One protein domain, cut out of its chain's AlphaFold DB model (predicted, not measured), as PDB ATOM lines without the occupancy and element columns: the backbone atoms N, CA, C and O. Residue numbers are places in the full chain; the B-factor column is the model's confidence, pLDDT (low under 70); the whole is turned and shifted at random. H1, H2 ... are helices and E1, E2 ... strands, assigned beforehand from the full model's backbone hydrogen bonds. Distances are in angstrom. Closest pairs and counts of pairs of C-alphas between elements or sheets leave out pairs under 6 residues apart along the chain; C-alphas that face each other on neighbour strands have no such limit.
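AT A GLANCE: This is residues 5 to 97 and 198 to 236 of the 332 residues of an uncharacterized protein of Guillardia theta (strain CCMP2712) (UniProt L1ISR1). A small sheet of three parallel strands, in the order E4 E1 E5, has the long helix H5 over one face, running along the strands, and the hairpin of E2 and E3 beside its edge strand E4. Away from H5, the helices H1, H2 and H3 make a loose group, with H1 only grazing the sheet by its residues 13 to 17; H4 touches the first residues of H5 at a steep tilt, and the short H6 lies close to H5. The printed part has 132 residues with six named helices and five named strands, in the order H1 E1 E2 E3 H2 H3 E4 H4 H5 E5 H6, and the class is mixed, helices and strands. The whole is compact, with a radius of gyration of the C-alphas of 15.8 A and spans of 42 by 41 by 32 A.

HOW THE PARTS SIT: H1, residues 7 to 17, only just touches H3, residues 66 to 69, with 3 pairs of C-alphas within 8 A, the closest being Tyr 10 and Ala 69 at 6.3 A. E1, residues 22 to 25, is the inner strand of the sheet, parallel to E5, residues 222 to 225, at 19 degrees, with N 24 and O 223 2.8 A apart, within hydrogen-bond range. On its other side E1 is parallel to E4, residues 77 to 79, at 39 degrees, with N 78 and O 23 2.9 A apart. E2, residues 34 to 36, and E3, residues 42 to 44, form an antiparallel hairpin at 136 degrees, with N 35 and O 43 2.8 A apart. The closest C-alphas of E3 and E4 are those of Arg 43 and Phe 78, 5.1 A apart. H2, residues 52 to 61, and H3 are near each other, with 6 pairs of C-alphas within 10 A. H5, residues 198 to 216, and the sheet E4 E1 E5 make two layers, a helix on one face of a sheet. Its height over the sheet is 10.1 A, and it lies over E1 at 5 degrees on the local plane. H4, residues 84 to 93, touches residues 198 to 199 of H5 alone, at a steep tilt of 56 degrees, opposite ways; the C-alphas of Ile 87 and Ile 199 are closest, 6.6 A apart. H6, residues 230 to 234, is close to H5 but not clearly touching it, its closest C-alphas being those of Ile 208 and Leu 231, 7.2 A apart. In H1, H2, H4, H5 and H6 every O i to N i+4 pair is within hydrogen-bond range; H3 is too short for such a pair.

IN THESE COORDINATES: H1 measures 15.6 A from C-alpha 7 at (239.619, 251.742, 397.627) to C-alpha 17. H2 measures 14.2 A, H4 14.3 A, and E1 and E5 10.0 A each. H5 measures 27.4 A, from C-alpha 198 at (233.187, 225.560, 381.074) to C-alpha 216. H6 ends with C-alpha 234 at (221.751, 222.587, 394.020).

THE WHOLE: The two C-alphas farthest apart are those of Arg 60 and Glu 216, 45.3 A. Residues 98 to 197 are not printed, and C-alphas 97 and 198 are 10.7 A apart across the cut. Of the links that are printed whole, none is long. The mean pLDDT of the printed part is 80.0; it is under 70 at 23 residues, among them 94 to 97, 198 to 200 and 227 to 235.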
ATOM      1  N   ALA A   5     237.844 248.588 391.510       87.94
ATOM      2  CA  ALA A   5     236.879 249.313 392.331       87.94
ATOM      3  C   ALA A   5     237.530 250.496 393.063       87.94
ATOM      4  O   ALA A   5     238.750 250.672 393.039       87.94
ATOM      5  N   ASP A   6     236.717 251.318 393.730       90.38
ATOM      6  CA  ASP A   6     237.220 252.348 394.638       90.38
ATOM      7  C   ASP A   6     237.891 251.697 395.865       90.38
ATOM      8  O   ASP A   6     237.386 250.701 396.387       90.38
ATOM      9  N   PRO A   7     238.959 252.285 396.432       89.75
ATOM     10  CA  PRO A   7     239.619 251.742 397.627       89.75
ATOM     11  C   PRO A   7     238.672 251.507 398.819       89.75
ATOM     12  O   PRO A   7     238.871 250.599 399.628       89.75
ATOM     13  N   LEU A   8     237.613 252.318 398.935       90.81
ATOM     14  CA  LEU A   8     236.599 252.179 399.983       90.81
ATOM     15  C   LEU A   8     235.804 250.875 399.869       90.81
ATOM     16  O   LEU A   8     235.448 250.307 400.902       90.81
ATOM     17  N   TYR A   9     235.562 250.381 398.652       92.19
ATOM     18  CA  TYR A   9     234.885 249.105 398.431       92.19
ATOM     19  C   TYR A   9     235.669 247.960 399.071       92.19
ATOM     20  O   TYR A   9     235.113 247.190 399.854       92.19
ATOM     21  N   TYR A  10     236.976 247.890 398.803       91.25
ATOM     22  CA  TYR A  10     237.830 246.836 399.346       91.25
ATOM     23  C   TYR A  10     237.930 246.915 400.870       91.25
ATOM     24  O   TYR A  10     237.819 245.891 401.536       91.25
ATOM     25  N   ARG A  11     238.018 248.117 401.453       91.38
ATOM     26  CA  ARG A  11     237.975 248.281 402.919       91.38
ATOM     27  C   ARG A  11     236.666 247.773 403.525       91.38
ATOM     28  O   ARG A  11     236.688 247.078 404.536       91.38
ATOM     29  N   GLN A  12     235.526 248.086 402.908       91.44
ATOM     30  CA  GLN A  12     234.225 247.592 403.367       91.44
ATOM     31  C   GLN A  12     234.104 246.073 403.225       91.44
ATOM     32  O   GLN A  12     233.549 245.427 404.112       91.44
ATOM     33  N   LEU A  13     234.642 245.502 402.144       90.75
ATOM     34  CA  LEU A  13     234.675 244.059 401.919       90.75
ATOM     35  C   LEU A  13     235.540 243.347 402.968       90.75
ATOM     36  O   LEU A  13     235.121 242.338 403.529       90.75
ATOM     37  N   LEU A  14     236.717 243.892 403.277       90.38
ATOM     38  CA  LEU A  14     237.606 243.350 404.305       90.38
ATOM     39  C   LEU A  14     236.971 243.412 405.701       90.38
ATOM     40  O   LEU A  14     236.988 242.421 406.423       90.38
ATOM     41  N   ASN A  15     236.315 244.521 406.045       90.50
ATOM     42  CA  ASN A  15     235.578 244.635 407.309       90.50
ATOM     43  C   ASN A  15     234.363 243.697 407.373       90.50
ATOM     44  O   ASN A  15     233.980 243.245 408.445       90.50
ATOM     45  N   ALA A  16     233.719 243.417 406.238       87.81
ATOM     46  CA  ALA A  16     232.615 242.465 406.189       87.81
ATOM     47  C   ALA A  16     233.103 241.014 406.307       87.81
ATOM     48  O   ALA A  16     232.375 240.177 406.831       87.81
ATOM     49  N   THR A  17     234.310 240.713 405.823       88.38
ATOM     50  CA  THR A  17     234.886 239.359 405.844       88.38
ATOM     51  C   THR A  17     235.608 239.024 407.148       88.38
ATOM     52  O   THR A  17     235.747 237.850 407.468       88.38
ATOM     53  N   SER A  18     236.003 240.020 407.944       86.88
ATOM     54  CA  SER A  18     236.736 239.810 409.200       86.88
ATOM     55  C   SER A  18     235.941 239.092 410.294       86.88
ATOM     56  O   SER A  18     236.535 238.608 411.248       86.88
ATOM     57  N   GLN A  19     234.611 239.043 410.189       87.62
ATOM     58  CA  GLN A  19     233.757 238.329 411.145       87.62
ATOM     59  C   GLN A  19     233.723 236.809 410.917       87.62
ATOM     60  O   GLN A  19     233.182 236.097 411.751       87.62
ATOM     61  N   TYR A  20     234.239 236.319 409.785       89.88
ATOM     62  CA  TYR A  20     234.170 234.907 409.419       89.88
ATOM     63  C   TYR A  20     235.444 234.162 409.829       89.88
ATOM     64  O   TYR A  20     236.551 234.692 409.738       89.88
ATOM     65  N   GLU A  21     235.274 232.905 410.239       88.50
ATOM     66  CA  GLU A  21     236.350 232.017 410.691       88.50
ATOM     67  C   GLU A  21     237.284 231.649 409.534       88.50
ATOM     68  O   GLU A  21     238.503 231.662 409.690       88.50
ATOM     69  N   LYS A  22     236.715 231.365 408.355       90.38
ATOM     70  CA  LYS A  22     237.466 231.077 407.128       90.38
ATOM     71  C   LYS A  22     236.875 231.811 405.928       90.38
ATOM     72  O   LYS A  22     235.655 231.870 405.749       90.38
ATOM     73  N   VAL A  23     237.754 232.353 405.090       90.50
ATOM     74  CA  VAL A  23     237.408 233.075 403.865       90.50
ATOM     75  C   VAL A  23     237.958 232.305 402.671       90.50
ATOM     76  O   VAL A  23     239.166 232.211 402.478       90.50
ATOM     77  N   LEU A  24     237.058 231.757 401.866       89.44
ATOM     78  CA  LEU A  24     237.371 231.141 400.586       89.44
ATOM     79  C   LEU A  24     237.346 232.202 399.490       89.44
ATOM     80  O   LEU A  24     236.432 233.028 399.449       89.44
ATOM     81  N   TYR A  25     238.308 232.172 398.575       88.56
ATOM     82  CA  TYR A  25     238.316 233.047 397.405       88.56
ATOM     83  C   TYR A  25     238.638 232.276 396.129       88.56
ATOM     84  O   TYR A  25     239.386 231.300 396.141       88.56
ATOM     85  N   GLU A  26     238.074 232.749 395.019       85.44
ATOM     86  CA  GLU A  26     238.352 232.218 393.689       85.44
ATOM     87  C   GLU A  26     239.359 233.119 392.973       85.44
ATOM     88  O   GLU A  26     239.090 234.299 392.722       85.44
ATOM     89  N   LEU A  27     240.529 232.568 392.655       83.00
ATOM     90  CA  LEU A  27     241.565 233.250 391.896       83.00
ATOM     91  C   LEU A  27     242.343 232.249 391.038       83.00
ATOM     92  O   LEU A  27     242.931 231.300 391.544       83.00
ATOM     93  N   ILE A  28     242.402 232.511 389.733       79.62
ATOM     94  CA  ILE A  28     243.112 231.650 388.786       79.62
ATOM     95  C   ILE A  28     244.620 231.911 388.877       79.62
ATOM     96  O   ILE A  28     245.138 232.896 388.332       79.62
ATOM     97  N   VAL A  29     245.327 230.989 389.521       81.50
ATOM     98  CA  VAL A  29     246.773 231.057 389.762       81.50
ATOM     99  C   VAL A  29     247.478 229.808 389.241       81.50
ATOM    100  O   VAL A  29     246.849 228.791 388.938       81.50
ATOM    101  N   ASP A  30     248.788 229.915 389.052       81.88
ATOM    102  CA  ASP A  30     249.636 228.768 388.747       81.88
ATOM    103  C   ASP A  30     249.908 227.967 390.041       81.88
ATOM    104  O   ASP A  30     249.817 228.494 391.147       81.88
ATOM    105  N   GLU A  31     250.166 226.661 389.931       80.69
ATOM    106  CA  GLU A  31     250.336 225.784 391.107       80.69
ATOM    107  C   GLU A  31     251.653 226.039 391.866       80.69
ATOM    108  O   GLU A  31     251.789 225.683 393.030       80.69
ATOM    109  N   ASP A  32     252.621 226.695 391.227       84.12
ATOM    110  CA  ASP A  32     253.918 227.065 391.802       84.12
ATOM    111  C   ASP A  32     253.827 228.119 392.917       84.12
ATOM    112  O   ASP A  32     254.668 228.130 393.819       84.12
ATOM    113  N   VAL A  33     252.799 228.970 392.883       84.75
ATOM    114  CA  VAL A  33     252.540 230.003 393.901       84.75
ATOM    115  C   VAL A  33     251.595 229.531 395.012       84.75
ATOM    116  O   VAL A  33     251.270 230.302 395.920       84.75
ATOM    117  N   VAL A  34     251.154 228.270 394.962       86.44
ATOM    118  CA  VAL A  34     250.220 227.677 395.925       86.44
ATOM    119  C   VAL A  34     250.965 226.756 396.890       86.44
ATOM    120  O   VAL A  34     251.701 225.859 396.489       86.44
ATOM    121  N   GLU A  35     250.731 226.945 398.183       87.94
ATOM    122  CA  GLU A  35     251.148 226.028 399.241       87.94
ATOM    123  C   GLU A  35     249.939 225.277 399.810       87.94
ATOM    124  O   GLU A  35     248.800 225.744 399.725       87.94
ATOM    125  N   ARG A  36     250.174 224.088 400.371       86.06
ATOM    126  CA  ARG A  36     249.145 223.318 401.075       86.06
ATOM    127  C   ARG A  36     249.502 223.244 402.550       86.06
ATOM    128  O   ARG A  36     250.638 222.907 402.875       86.06
ATOM    129  N   ASP A  37     248.546 223.561 403.414       83.31
ATOM    130  CA  ASP A  37     248.731 223.400 404.856       83.31
ATOM    131  C   ASP A  37     248.713 221.915 405.273       83.31
ATOM    132  O   ASP A  37     248.443 221.023 404.463       83.31
ATOM    133  N   GLU A  38     248.998 221.638 406.548       78.81
ATOM    134  CA  GLU A  38     249.000 220.275 407.108       78.81
ATOM    135  C   GLU A  38     247.634 219.574 406.992       78.81
ATOM    136  O   GLU A  38     247.564 218.348 406.916       78.81
ATOM    137  N   ALA A  39     246.550 220.348 406.927       78.75
ATOM    138  CA  ALA A  39     245.191 219.867 406.716       78.75
ATOM    139  C   ALA A  39     244.816 219.772 405.219       78.75
ATOM    140  O   ALA A  39     243.695 219.391 404.875       78.75
ATOM    141  N   GLY A  40     245.741 220.069 404.302       81.62
ATOM    142  CA  GLY A  40     245.559 219.993 402.855       81.62
ATOM    143  C   GLY A  40     244.775 221.156 402.237       81.62
ATOM    144  O   GLY A  40     244.245 220.992 401.134       81.62
ATOM    145  N   TRP A  41     244.657 222.300 402.914       84.44
ATOM    146  CA  TRP A  41     244.061 223.523 402.373       84.44
ATOM    147  C   TRP A  41     245.050 224.297 401.510       84.44
ATOM    148  O   TRP A  41     246.201 224.495 401.894       84.44
ATOM    149  N   LYS A  42     244.581 224.774 400.355       88.00
ATOM    150  CA  LYS A  42     245.375 225.574 399.416       88.00
ATOM    151  C   LYS A  42     245.476 227.023 399.909       88.00
ATOM    152  O   LYS A  42     244.456 227.656 400.192       88.00
ATOM    153  N   ARG A  43     246.687 227.573 399.959       88.12
ATOM    154  CA  ARG A  43     246.985 228.969 400.315       88.12
ATOM    155  C   ARG A  43     247.985 229.563 399.331       88.12
ATOM    156  O   ARG A  43     248.695 228.834 398.646       88.12
ATOM    157  N   LEU A  44     248.030 230.888 399.246       87.19
ATOM    158  CA  LEU A  44     249.038 231.574 398.442       87.19
ATOM    159  C   LEU A  44     250.316 231.766 399.249       87.19
ATOM    160  O   LEU A  44     250.283 232.365 400.323       87.19
ATOM    161  N   LYS A  45     251.433 231.309 398.682       85.94
ATOM    162  CA  LYS A  45     252.772 231.424 399.271       85.94
ATOM    163  C   LYS A  45     253.307 232.855 399.231       85.94
ATOM    164  O   LYS A  45     254.068 233.265 400.104       85.94
ATOM    165  N   GLU A  46     252.940 233.606 398.199       85.25
ATOM    166  CA  GLU A  46     253.438 234.958 397.970       85.25
ATOM    167  C   GLU A  46     252.340 235.913 397.512       85.25
ATOM    168  O   GLU A  46     251.324 235.517 396.933       85.25
ATOM    169  N   THR A  47     252.551 237.200 397.791       83.50
ATOM    170  CA  THR A  47     251.618 238.250 397.397       83.50
ATOM    171  C   THR A  47     251.673 238.451 395.891       83.50
ATOM    172  O   THR A  47     252.702 238.829 395.328       83.50
ATOM    173  N   LEU A  48     250.534 238.242 395.243       83.19
ATOM    174  CA  LEU A  48     250.405 238.444 393.812       83.19
ATOM    175  C   LEU A  48     250.295 239.925 393.473       83.19
ATOM    176  O   LEU A  48     249.646 240.713 394.157       83.19
ATOM    177  N   VAL A  49     250.908 240.278 392.354       80.31
ATOM    178  CA  VAL A  49     250.951 241.638 391.838       80.31
ATOM    179  C   VAL A  49     250.084 241.692 390.577       80.31
ATOM    180  O   VAL A  49     250.209 240.803 389.731       80.31
ATOM    181  N   PRO A  50     249.197 242.693 390.417       75.31
ATOM    182  CA  PRO A  50     248.387 242.799 389.210       75.31
ATOM    183  C   PRO A  50     249.264 243.038 387.987       75.31
ATOM    184  O   PRO A  50     250.340 243.642 388.085       75.31
ATOM    185  N   ALA A  51     248.767 242.607 386.828       72.69
ATOM    186  CA  ALA A  51     249.424 242.874 385.560       72.69
ATOM    187  C   ALA A  51     249.580 244.390 385.351       72.69
ATOM    188  O   ALA A  51     248.731 245.182 385.768       72.69
ATOM    189  N   ASN A  52     250.659 244.804 384.681       65.50
ATOM    190  CA  ASN A  52     250.940 246.227 384.465       65.50
ATOM    191  C   ASN A  52     249.779 246.947 383.763       65.50
ATOM    192  O   ASN A  52     249.440 248.064 384.147       65.50
ATOM    193  N   ASP A  53     249.122 246.291 382.806       62.03
ATOM    194  CA  ASP A  53     247.986 246.861 382.079       62.03
ATOM    195  C   ASP A  53     246.779 247.109 382.995       62.03
ATOM    196  O   ASP A  53     246.155 248.169 382.933       62.03
ATOM    197  N   GLU A  54     246.489 246.173 383.904       62.84
ATOM    198  CA  GLU A  54     245.427 246.321 384.903       62.84
ATOM    199  C   GLU A  54     245.742 247.453 385.880       62.84
ATOM    200  O   GLU A  54     244.868 248.271 386.171       62.84
ATOM    201  N   ARG A  55     246.997 247.555 386.339       70.44
ATOM    202  CA  ARG A  55     247.447 248.642 387.220       70.44
ATOM    203  C   ARG A  55     247.330 250.002 386.540       70.44
ATOM    204  O   ARG A  55     246.818 250.948 387.138       70.44
ATOM    205  N   VAL A  56     247.784 250.115 385.292       69.38
ATOM    206  CA  VAL A  56     247.701 251.358 384.511       69.38
ATOM    207  C   VAL A  56     246.240 251.735 384.267       69.38
ATOM    208  O   VAL A  56     245.869 252.899 384.435       69.38
ATOM    209  N   MET A  57     245.390 250.760 383.938       68.12
ATOM    210  CA  MET A  57     243.952 250.967 383.771       68.12
ATOM    211  C   MET A  57     243.282 251.411 385.076       68.12
ATOM    212  O   MET A  57     242.466 252.336 385.056       68.12
ATOM    213  N   ALA A  58     243.642 250.810 386.209       72.00
ATOM    214  CA  ALA A  58     243.143 251.203 387.520       72.00
ATOM    215  C   ALA A  58     243.546 252.649 387.845       72.00
ATOM    216  O   ALA A  58     242.686 253.503 388.071       72.00
ATOM    217  N   ALA A  59     244.845 252.950 387.763       75.25
ATOM    218  CA  ALA A  59     245.402 254.259 388.083       75.25
ATOM    219  C   ALA A  59     244.812 255.376 387.209       75.25
ATOM    220  O   ALA A  59     244.412 256.423 387.727       75.25
ATOM    221  N   ARG A  60     244.685 255.141 385.894       71.31
ATOM    222  CA  ARG A  60     244.107 256.105 384.943       71.31
ATOM    223  C   ARG A  60     242.662 256.466 385.282       71.31
ATOM    224  O   ARG A  60     242.274 257.623 385.144       71.31
ATOM    225  N   ASN A  61     241.878 255.493 385.739       73.31
ATOM    226  CA  ASN A  61     240.460 255.677 386.046       73.31
ATOM    227  C   ASN A  61     240.200 255.981 387.534       73.31
ATOM    228  O   ASN A  61     239.052 256.114 387.949       73.31
ATOM    229  N   GLY A  62     241.247 256.123 388.356       79.00
ATOM    230  CA  GLY A  62     241.110 256.362 389.796       79.00
ATOM    231  C   GLY A  62     240.476 255.190 390.552       79.00
ATOM    232  O   GLY A  62     239.763 255.420 391.531       79.00
ATOM    233  N   PHE A  63     240.706 253.969 390.070       86.94
ATOM    234  CA  PHE A  63     240.401 252.713 390.746       86.94
ATOM    235  C   PHE A  63     241.665 252.122 391.373       86.94
ATOM    236  O   PHE A  63     242.784 252.554 391.095       86.94
ATOM    237  N   GLN A  64     241.473 251.099 392.194       86.56
ATOM    238  CA  GLN A  64     242.528 250.227 392.687       86.56
ATOM    239  C   GLN A  64     242.286 248.809 392.166       86.56
ATOM    240  O   GLN A  64     241.135 248.380 392.054       86.56
ATOM    241  N   ALA A  65     243.362 248.096 391.835       84.69
ATOM    242  CA  ALA A  65     243.272 246.698 391.444       84.69
ATOM    243  C   ALA A  65     243.031 245.804 392.667       84.69
ATOM    244  O   ALA A  65     243.594 246.021 393.741       84.69
ATOM    245  N   GLN A  66     242.234 244.756 392.488       86.81
ATOM    246  CA  GLN A  66     241.910 243.778 393.525       86.81
ATOM    247  C   GLN A  66     243.153 243.172 394.198       86.81
ATOM    248  O   GLN A  66     243.162 243.028 395.418       86.81
ATOM    249  N   LEU A  67     244.179 242.823 393.415       85.75
ATOM    250  CA  LEU A  67     245.419 242.207 393.911       85.75
ATOM    251  C   LEU A  67     246.297 243.187 394.707       85.75
ATOM    252  O   LEU A  67     247.065 242.769 395.558       85.75
ATOM    253  N   GLU A  68     246.154 244.494 394.478       86.31
ATOM    254  CA  GLU A  68     246.826 245.525 395.285       86.31
ATOM    255  C   GLU A  68     246.064 245.855 396.570       86.31
ATOM    256  O   GLU A  68     246.655 246.301 397.551       86.31
ATOM    257  N   ALA A  69     244.739 245.719 396.550       86.00
ATOM    258  CA  ALA A  69     243.887 246.131 397.659       86.00
ATOM    259  C   ALA A  69     243.695 245.039 398.720       86.00
ATOM    260  O   ALA A  69     243.379 245.352 399.870       86.00
ATOM    261  N   ILE A  70     243.824 243.770 398.330       88.12
ATOM    262  CA  ILE A  70     243.542 242.618 399.184       88.12
ATOM    263  C   ILE A  70     244.790 241.764 399.316       88.12
ATOM    264  O   ILE A  70     245.368 241.318 398.331       88.12
ATOM    265  N   ASP A  71     245.139 241.498 400.565       87.38
ATOM    266  CA  ASP A  71     246.163 240.536 400.925       87.38
ATOM    267  C   ASP A  71     245.536 239.141 401.055       87.38
ATOM    268  O   ASP A  71     244.758 238.879 401.977       87.38
ATOM    269  N   TYR A  72     245.861 238.271 400.099       86.81
ATOM    270  CA  TYR A  72     245.372 236.894 400.016       86.81
ATOM    271  C   TYR A  72     246.235 235.885 400.787       86.81
ATOM    272  O   TYR A  72     245.849 234.722 400.888       86.81
ATOM    273  N   CYS A  73     247.380 236.306 401.337       87.00
ATOM    274  CA  CYS A  73     248.300 235.433 402.077       87.00
ATOM    275  C   CYS A  73     247.929 235.290 403.564       87.00
ATOM    276  O   CYS A  73     248.605 234.592 404.322       87.00
ATOM    277  N   ARG A  74     246.840 235.935 403.995       87.31
ATOM    278  CA  ARG A  74     246.341 235.900 405.376       87.31
ATOM    279  C   ARG A  74     246.045 234.480 405.854       87.31
ATOM    280  O   ARG A  74     245.650 233.613 405.082       87.31
ATOM    281  N   GLU A  75     246.184 234.264 407.159       84.25
ATOM    282  CA  GLU A  75     246.055 232.937 407.780       84.25
ATOM    283  C   GLU A  75     244.667 232.307 407.612       84.25
ATOM    284  O   GLU A  75     244.562 231.100 407.423       84.25
ATOM    285  N   ASN A  76     243.604 233.114 407.623       87.88
ATOM    286  CA  ASN A  76     242.228 232.646 407.473       87.88
ATOM    287  C   ASN A  76     241.707 232.681 406.023       87.88
ATOM    288  O   ASN A  76     240.496 232.572 405.813       87.88
ATOM    289  N   TRP A  77     242.590 232.867 405.035       90.38
ATOM    290  CA  TRP A  77     242.242 232.965 403.618       90.38
ATOM    291  C   TRP A  77     242.734 231.740 402.853       90.38
ATOM    292  O   TRP A  77     243.922 231.421 402.864       90.38
ATOM    293  N   PHE A  78     241.815 231.084 402.148       88.88
ATOM    294  CA  PHE A  78     242.089 229.843 401.431       88.88
ATOM    295  C   PHE A  78     241.614 229.928 399.983       88.88
ATOM    296  O   PHE A  78     240.561 230.497 399.678       88.88
ATOM    297  N   LEU A  79     242.410 229.347 399.093       88.44
ATOM    298  CA  LEU A  79     242.130 229.293 397.669       88.44
ATOM    299  C   LEU A  79     241.133 228.165 397.384       88.44
ATOM    300  O   LEU A  79     241.411 227.002 397.674       88.44
ATOM    301  N   ALA A  80     240.003 228.510 396.773       84.19
ATOM    302  CA  ALA A  80     238.936 227.576 396.413       84.19
ATOM    303  C   ALA A  80     238.744 227.479 394.888       84.19
ATOM    304  O   ALA A  80     237.619 227.410 394.400       84.19
ATOM    305  N   ASP A  81     239.847 227.535 394.137       81.94
ATOM    306  CA  ASP A  81     239.847 227.554 392.672       81.94
ATOM    307  C   ASP A  81     240.741 226.455 392.072       81.94
ATOM    308  O   ASP A  81     241.545 225.807 392.759       81.94
ATOM    309  N   LEU A  82     240.585 226.270 390.762       79.06
ATOM    310  CA  LEU A  82     241.393 225.390 389.927       79.06
ATOM    311  C   LEU A  82     242.663 226.103 389.446       79.06
ATOM    312  O   LEU A  82     242.685 227.315 389.220       79.06
ATOM    313  N   ASP A  83     243.721 225.327 389.227       80.75
ATOM    314  CA  ASP A  83     244.969 225.822 388.657       80.75
ATOM    315  C   ASP A  83     244.841 226.094 387.147       80.75
ATOM    316  O   ASP A  83     244.042 225.492 386.415       80.75
ATOM    317  N   ARG A  84     245.690 226.994 386.642       75.62
ATOM    318  CA  ARG A  84     245.703 227.379 385.220       75.62
ATOM    319  C   ARG A  84     245.920 226.211 384.257       75.62
ATOM    320  O   ARG A  84     245.380 226.245 383.147       75.62
ATOM    321  N   LYS A  85     246.715 225.199 384.623       77.94
ATOM    322  CA  LYS A  85     247.014 224.060 383.736       77.94
ATOM    323  C   LYS A  85     245.812 223.131 383.624       77.94
ATOM    324  O   LYS A  85     245.470 222.718 382.512       77.94
ATOM    325  N   THR A  86     245.130 222.870 384.733       77.12
ATOM    326  CA  THR A  86     243.883 222.102 384.752       77.12
ATOM    327  C   THR A  86     242.800 222.803 383.952       77.12
ATOM    328  O   THR A  86     242.172 222.160 383.113       77.12
ATOM    329  N   ILE A  87     242.645 224.126 384.089       73.56
ATOM    330  CA  ILE A  87     241.678 224.886 383.279       73.56
ATOM    331  C   ILE A  87     241.972 224.730 381.780       73.56
ATOM    332  O   ILE A  87     241.074 224.359 381.026       73.56
ATOM    333  N   LYS A  88     243.225 224.923 381.343       72.12
ATOM    334  CA  LYS A  88     243.613 224.747 379.928       72.12
ATOM    335  C   LYS A  88     243.367 223.324 379.420       72.12
ATOM    336  O   LYS A  88     242.951 223.138 378.279       72.12
ATOM    337  N   THR A  89     243.607 222.322 380.261       77.88
ATOM    338  CA  THR A  89     243.386 220.912 379.918       77.88
ATOM    339  C   THR A  89     241.896 220.602 379.785       77.88
ATOM    340  O   THR A  89     241.490 219.972 378.812       77.88
ATOM    341  N   LEU A  90     241.065 221.097 380.706       73.44
ATOM    342  CA  LEU A  90     239.608 220.944 380.666       73.44
ATOM    343  C   LEU A  90     238.990 221.655 379.456       73.44
ATOM    344  O   LEU A  90     238.092 221.109 378.815       73.44
ATOM    345  N   GLN A  91     239.505 222.835 379.109       67.88
ATOM    346  CA  GLN A  91     239.138 223.549 377.887       67.88
ATOM    347  C   GLN A  91     239.476 222.728 376.637       67.88
ATOM    348  O   GLN A  91     238.617 222.529 375.780       67.88
ATOM    349  N   ALA A  92     240.692 222.176 376.561       69.38
ATOM    350  CA  ALA A  92     241.117 221.340 375.439       69.38
ATOM    351  C   ALA A  92     240.294 220.041 375.320       69.38
ATOM    352  O   ALA A  92     239.891 219.668 374.221       69.38
ATOM    353  N   GLN A  93     239.995 219.375 376.442       72.25
ATOM    354  CA  GLN A  93     239.215 218.131 376.477       72.25
ATOM    355  C   GLN A  93     237.752 218.318 376.064       72.25
ATOM    356  O   GLN A  93     237.164 217.413 375.475       72.25
ATOM    357  N   ARG A  94     237.154 219.478 376.360       65.81
ATOM    358  CA  ARG A  94     235.768 219.793 375.975       65.81
ATOM    359  C   ARG A  94     235.651 220.519 374.634       65.81
ATOM    360  O   ARG A  94     234.547 220.884 374.247       65.81
ATOM    361  N   GLY A  95     236.762 220.695 373.912       57.75
ATOM    362  CA  GLY A  95     236.777 221.379 372.616       57.75
ATOM    363  C   GLY A  95     236.518 222.885 372.711       57.75
ATOM    364  O   GLY A  95     236.186 223.513 371.709       57.75
ATOM    365  N   GLU A  96     236.680 223.478 373.896       53.16
ATOM    366  CA  GLU A  96     236.547 224.915 374.120       53.16
ATOM    367  C   GLU A  96     237.872 225.630 373.836       53.16
ATOM    368  O   GLU A  96     238.597 226.058 374.729       53.16
ATOM    369  N   GLY A  97     238.184 225.786 372.554       48.41
ATOM    370  CA  GLY A  97     238.805 227.021 372.087       48.41
ATOM    371  C   GLY A  97     237.684 227.957 371.654       48.41
ATOM    372  O   GLY A  97     236.657 227.470 371.193       48.41
ATOM    373  N   VAL A 198     232.913 226.714 380.199       53.50
ATOM    374  CA  VAL A 198     233.187 225.560 381.074       53.50
ATOM    375  C   VAL A 198     234.017 225.972 382.285       53.50
ATOM    376  O   VAL A 198     233.788 225.457 383.378       53.50
ATOM    377  N   ILE A 199     234.886 226.969 382.104       64.12
ATOM    378  CA  ILE A 199     235.678 227.617 383.147       64.12
ATOM    379  C   ILE A 199     234.806 228.044 384.330       64.12
ATOM    380  O   ILE A 199     235.085 227.653 385.453       64.12
ATOM    381  N   ILE A 200     233.722 228.791 384.112       67.50
ATOM    382  CA  ILE A 200     232.857 229.247 385.210       67.50
ATOM    383  C   ILE A 200     232.176 228.042 385.874       67.50
ATOM    384  O   ILE A 200     232.079 227.974 387.095       67.50
ATOM    385  N   SER A 201     231.735 227.057 385.087       70.12
ATOM    386  CA  SER A 201     231.008 225.905 385.625       70.12
ATOM    387  C   SER A 201     231.864 224.983 386.499       70.12
ATOM    388  O   SER A 201     231.360 224.477 387.498       70.12
ATOM    389  N   GLU A 202     233.126 224.749 386.133       76.25
ATOM    390  CA  GLU A 202     234.035 223.881 386.887       76.25
ATOM    391  C   GLU A 202     234.637 224.614 388.090       76.25
ATOM    392  O   GLU A 202     234.723 224.029 389.165       76.25
ATOM    393  N   ARG A 203     234.937 225.913 387.962       79.19
ATOM    394  CA  ARG A 203     235.401 226.737 389.093       79.19
ATOM    395  C   ARG A 203     234.351 226.832 390.196       79.19
ATOM    396  O   ARG A 203     234.652 226.573 391.356       79.19
ATOM    397  N   ASN A 204     233.086 227.046 389.824       78.44
ATOM    398  CA  ASN A 204     231.990 227.059 390.790       78.44
ATOM    399  C   ASN A 204     231.829 225.711 391.517       78.44
ATOM    400  O   ASN A 204     231.477 225.686 392.693       78.44
ATOM    401  N   LYS A 205     232.059 224.579 390.835       81.31
ATOM    402  CA  LYS A 205     231.990 223.252 391.471       81.31
ATOM    403  C   LYS A 205     233.093 223.067 392.506       81.31
ATOM    404  O   LYS A 205     232.794 222.588 393.596       81.31
ATOM    405  N   GLU A 206     234.324 223.456 392.178       84.06
ATOM    406  CA  GLU A 206     235.457 223.397 393.109       84.06
ATOM    407  C   GLU A 206     235.185 224.270 394.343       84.06
ATOM    408  O   GLU A 206     235.301 223.806 395.475       84.06
ATOM    409  N   ALA A 207     234.691 225.497 394.142       83.31
ATOM    410  CA  ALA A 207     234.343 226.393 395.240       83.31
ATOM    411  C   ALA A 207     233.259 225.814 396.164       83.31
ATOM    412  O   ALA A 207     233.349 225.909 397.390       83.31
ATOM    413  N   ILE A 208     232.232 225.176 395.593       83.50
ATOM    414  CA  ILE A 208     231.182 224.500 396.365       83.50
ATOM    415  C   ILE A 208     231.743 223.291 397.119       83.50
ATOM    416  O   ILE A 208     231.376 223.077 398.276       83.50
ATOM    417  N   HIS A 209     232.620 222.510 396.489       86.44
ATOM    418  CA  HIS A 209     233.263 221.362 397.119       86.44
ATOM    419  C   HIS A 209     234.047 221.784 398.371       86.44
ATOM    420  O   HIS A 209     233.854 221.200 399.438       86.44
ATOM    421  N   GLU A 210     234.833 222.860 398.289       87.38
ATOM    422  CA  GLU A 210     235.576 223.387 399.440       87.38
ATOM    423  C   GLU A 210     234.650 223.936 400.542       87.38
ATOM    424  O   GLU A 210     234.918 223.757 401.731       87.38
ATOM    425  N   ILE A 211     233.501 224.531 400.190       86.75
ATOM    426  CA  ILE A 211     232.482 224.923 401.183       86.75
ATOM    427  C   ILE A 211     231.924 223.705 401.925       86.75
ATOM    428  O   ILE A 211     231.739 223.757 403.144       86.75
ATOM    429  N   LEU A 212     231.605 222.626 401.207       86.19
ATOM    430  CA  LEU A 212     231.063 221.410 401.816       86.19
ATOM    431  C   LEU A 212     232.093 220.751 402.735       86.19
ATOM    432  O   LEU A 212     231.745 220.382 403.854       86.19
ATOM    433  N   ARG A 213     233.360 220.722 402.317       88.00
ATOM    434  CA  ARG A 213     234.478 220.266 403.145       88.00
ATOM    435  C   ARG A 213     234.598 221.074 404.440       88.00
ATOM    436  O   ARG A 213     234.699 220.504 405.519       88.00
ATOM    437  N   LEU A 214     234.485 222.404 404.371       87.19
ATOM    438  CA  LEU A 214     234.493 223.254 405.569       87.19
ATOM    439  C   LEU A 214     233.336 222.979 406.531       87.19
ATOM    440  O   LEU A 214     233.484 223.129 407.745       87.19
ATOM    441  N   LYS A 215     232.181 222.585 405.996       84.81
ATOM    442  CA  LYS A 215     231.030 222.200 406.809       84.81
ATOM    443  C   LYS A 215     231.274 220.875 407.538       84.81
ATOM    444  O   LYS A 215     230.843 220.747 408.682       84.81
ATOM    445  N   GLU A 216     231.947 219.919 406.900       87.06
ATOM    446  CA  GLU A 216     232.362 218.656 407.528       87.06
ATOM    447  C   GLU A 216     233.387 218.888 408.646       87.06
ATOM    448  O   GLU A 216     233.256 218.302 409.719       87.06
ATOM    449  N   ASP A 217     234.304 219.841 408.458       84.75
ATOM    450  CA  ASP A 217     235.263 220.295 409.478       84.75
ATOM    451  C   ASP A 217     234.608 221.054 410.657       84.75
ATOM    452  O   ASP A 217     235.282 221.428 411.619       84.75
ATOM    453  N   GLY A 218     233.294 221.307 410.611       86.62
ATOM    454  CA  GLY A 218     232.538 221.945 411.691       86.62
ATOM    455  C   GLY A 218     232.622 223.476 411.741       86.62
ATOM    456  O   GLY A 218     232.166 224.074 412.720       86.62
ATOM    457  N   VAL A 219     233.158 224.120 410.698       87.19
ATOM    458  CA  VAL A 219     233.250 225.586 410.589       87.19
ATOM    459  C   VAL A 219     231.852 226.177 410.407       87.19
ATOM    460  O   VAL A 219     231.100 225.774 409.515       87.19
ATOM    461  N   LYS A 220     231.475 227.135 411.263       84.25
ATOM    462  CA  LYS A 220     230.100 227.673 411.293       84.25
ATOM    463  C   LYS A 220     229.942 228.943 410.474       84.25
ATOM    464  O   LYS A 220     228.855 229.205 409.956       84.25
ATOM    465  N   GLN A 221     230.998 229.748 410.384       86.75
ATOM    466  CA  GLN A 221     230.970 231.046 409.721       86.75
ATOM    467  C   GLN A 221     232.036 231.106 408.633       86.75
ATOM    468  O   GLN A 221     233.176 231.491 408.876       86.75
ATOM    469  N   THR A 222     231.624 230.784 407.410       87.81
ATOM    470  CA  THR A 222     232.481 230.824 406.222       87.81
ATOM    471  C   THR A 222     232.030 231.932 405.278       87.81
ATOM    472  O   THR A 222     230.831 232.114 405.056       87.81
ATOM    473  N   ALA A 223     232.984 232.645 404.683       88.25
ATOM    474  CA  ALA A 223     232.733 233.551 403.566       88.25
ATOM    475  C   ALA A 223     233.282 232.962 402.263       88.25
ATOM    476  O   ALA A 223     234.395 232.450 402.250       88.25
ATOM    477  N   LEU A 224     232.530 233.085 401.167       87.12
ATOM    478  CA  LEU A 224     233.018 232.818 399.812       87.12
ATOM    479  C   LEU A 224     233.070 234.135 399.036       87.12
ATOM    480  O   LEU A 224     232.054 234.812 398.860       87.12
ATOM    481  N   LEU A 225     234.254 234.490 398.547       85.44
ATOM    482  CA  LEU A 225     234.506 235.666 397.725       85.44
ATOM    483  C   LEU A 225     234.375 235.341 396.237       85.44
ATOM    484  O   LEU A 225     235.307 235.529 395.462       85.44
ATOM    485  N   TYR A 226     233.186 234.896 395.830       73.56
ATOM    486  CA  TYR A 226     232.825 234.745 394.423       73.56
ATOM    487  C   TYR A 226     231.306 234.649 394.222       73.56
ATOM    488  O   TYR A 226     230.539 234.542 395.180       73.56
ATOM    489  N   GLY A 227     230.856 234.799 392.976       61.53
ATOM    490  CA  GLY A 227     229.445 234.852 392.620       61.53
ATOM    491  C   GLY A 227     228.946 233.532 392.058       61.53
ATOM    492  O   GLY A 227     229.229 233.226 390.904       61.53
ATOM    493  N   ASP A 228     228.103 232.820 392.806       55.75
ATOM    494  CA  ASP A 228     227.244 231.820 392.181       55.75
ATOM    495  C   ASP A 228     225.798 231.835 392.696       55.75
ATOM    496  O   ASP A 228     225.501 231.897 393.890       55.75
ATOM    497  N   ARG A 229     224.879 231.732 391.735       50.59
ATOM    498  CA  ARG A 229     223.450 231.482 391.909       50.59
ATOM    499  C   ARG A 229     223.176 229.997 392.211       50.59
ATOM    500  O   ARG A 229     222.126 229.708 392.789       50.59
ATOM    501  N   ARG A 230     224.090 229.068 391.869       59.03
ATOM    502  CA  ARG A 230     223.891 227.605 391.996       59.03
ATOM    503  C   ARG A 230     223.951 227.057 393.420       59.03
ATOM    504  O   ARG A 230     223.282 226.061 393.687       59.03
ATOM    505  N   LEU A 231     224.630 227.733 394.355       61.62
ATOM    506  CA  LEU A 231     224.578 227.386 395.789       61.62
ATOM    507  C   LEU A 231     223.128 227.246 396.283       61.62
ATOM    508  O   LEU A 231     222.799 226.344 397.054       61.62
ATOM    509  N   ARG A 232     222.235 228.106 395.779       61.84
ATOM    510  CA  ARG A 232     220.811 228.093 396.128       61.84
ATOM    511  C   ARG A 232     220.043 226.949 395.470       61.84
ATOM    512  O   ARG A 232     219.163 226.381 396.103       61.84
ATOM    513  N   THR A 233     220.324 226.645 394.203       60.59
ATOM    514  CA  THR A 233     219.529 225.679 393.432       60.59
ATOM    515  C   THR A 233     219.953 224.231 393.648       60.59
ATOM    516  O   THR A 233     219.101 223.357 393.541       60.59
ATOM    517  N   GLN A 234     221.226 223.960 393.953       63.28
ATOM    518  CA  GLN A 234     221.751 222.587 394.020       63.28
ATOM    519  C   GLN A 234     221.997 222.070 395.444       63.28
ATOM    520  O   GLN A 234     221.894 220.869 395.666       63.28
ATOM    521  N   HIS A 235     222.269 222.946 396.418       68.31
ATOM    522  CA  HIS A 235     222.707 222.526 397.760       68.31
ATOM    523  C   HIS A 235     221.811 223.023 398.906       68.31
ATOM    524  O   HIS A 235     222.184 222.932 400.073       68.31
ATOM    525  N   GLY A 236     220.616 223.542 398.595       72.00
ATOM    526  CA  GLY A 236     219.599 223.880 399.599       72.00
ATOM    527  C   GLY A 236     219.915 225.099 400.477       72.00
ATOM    528  O   GLY A 236     219.235 225.316 401.479       72.00
TER     529      GLY A 236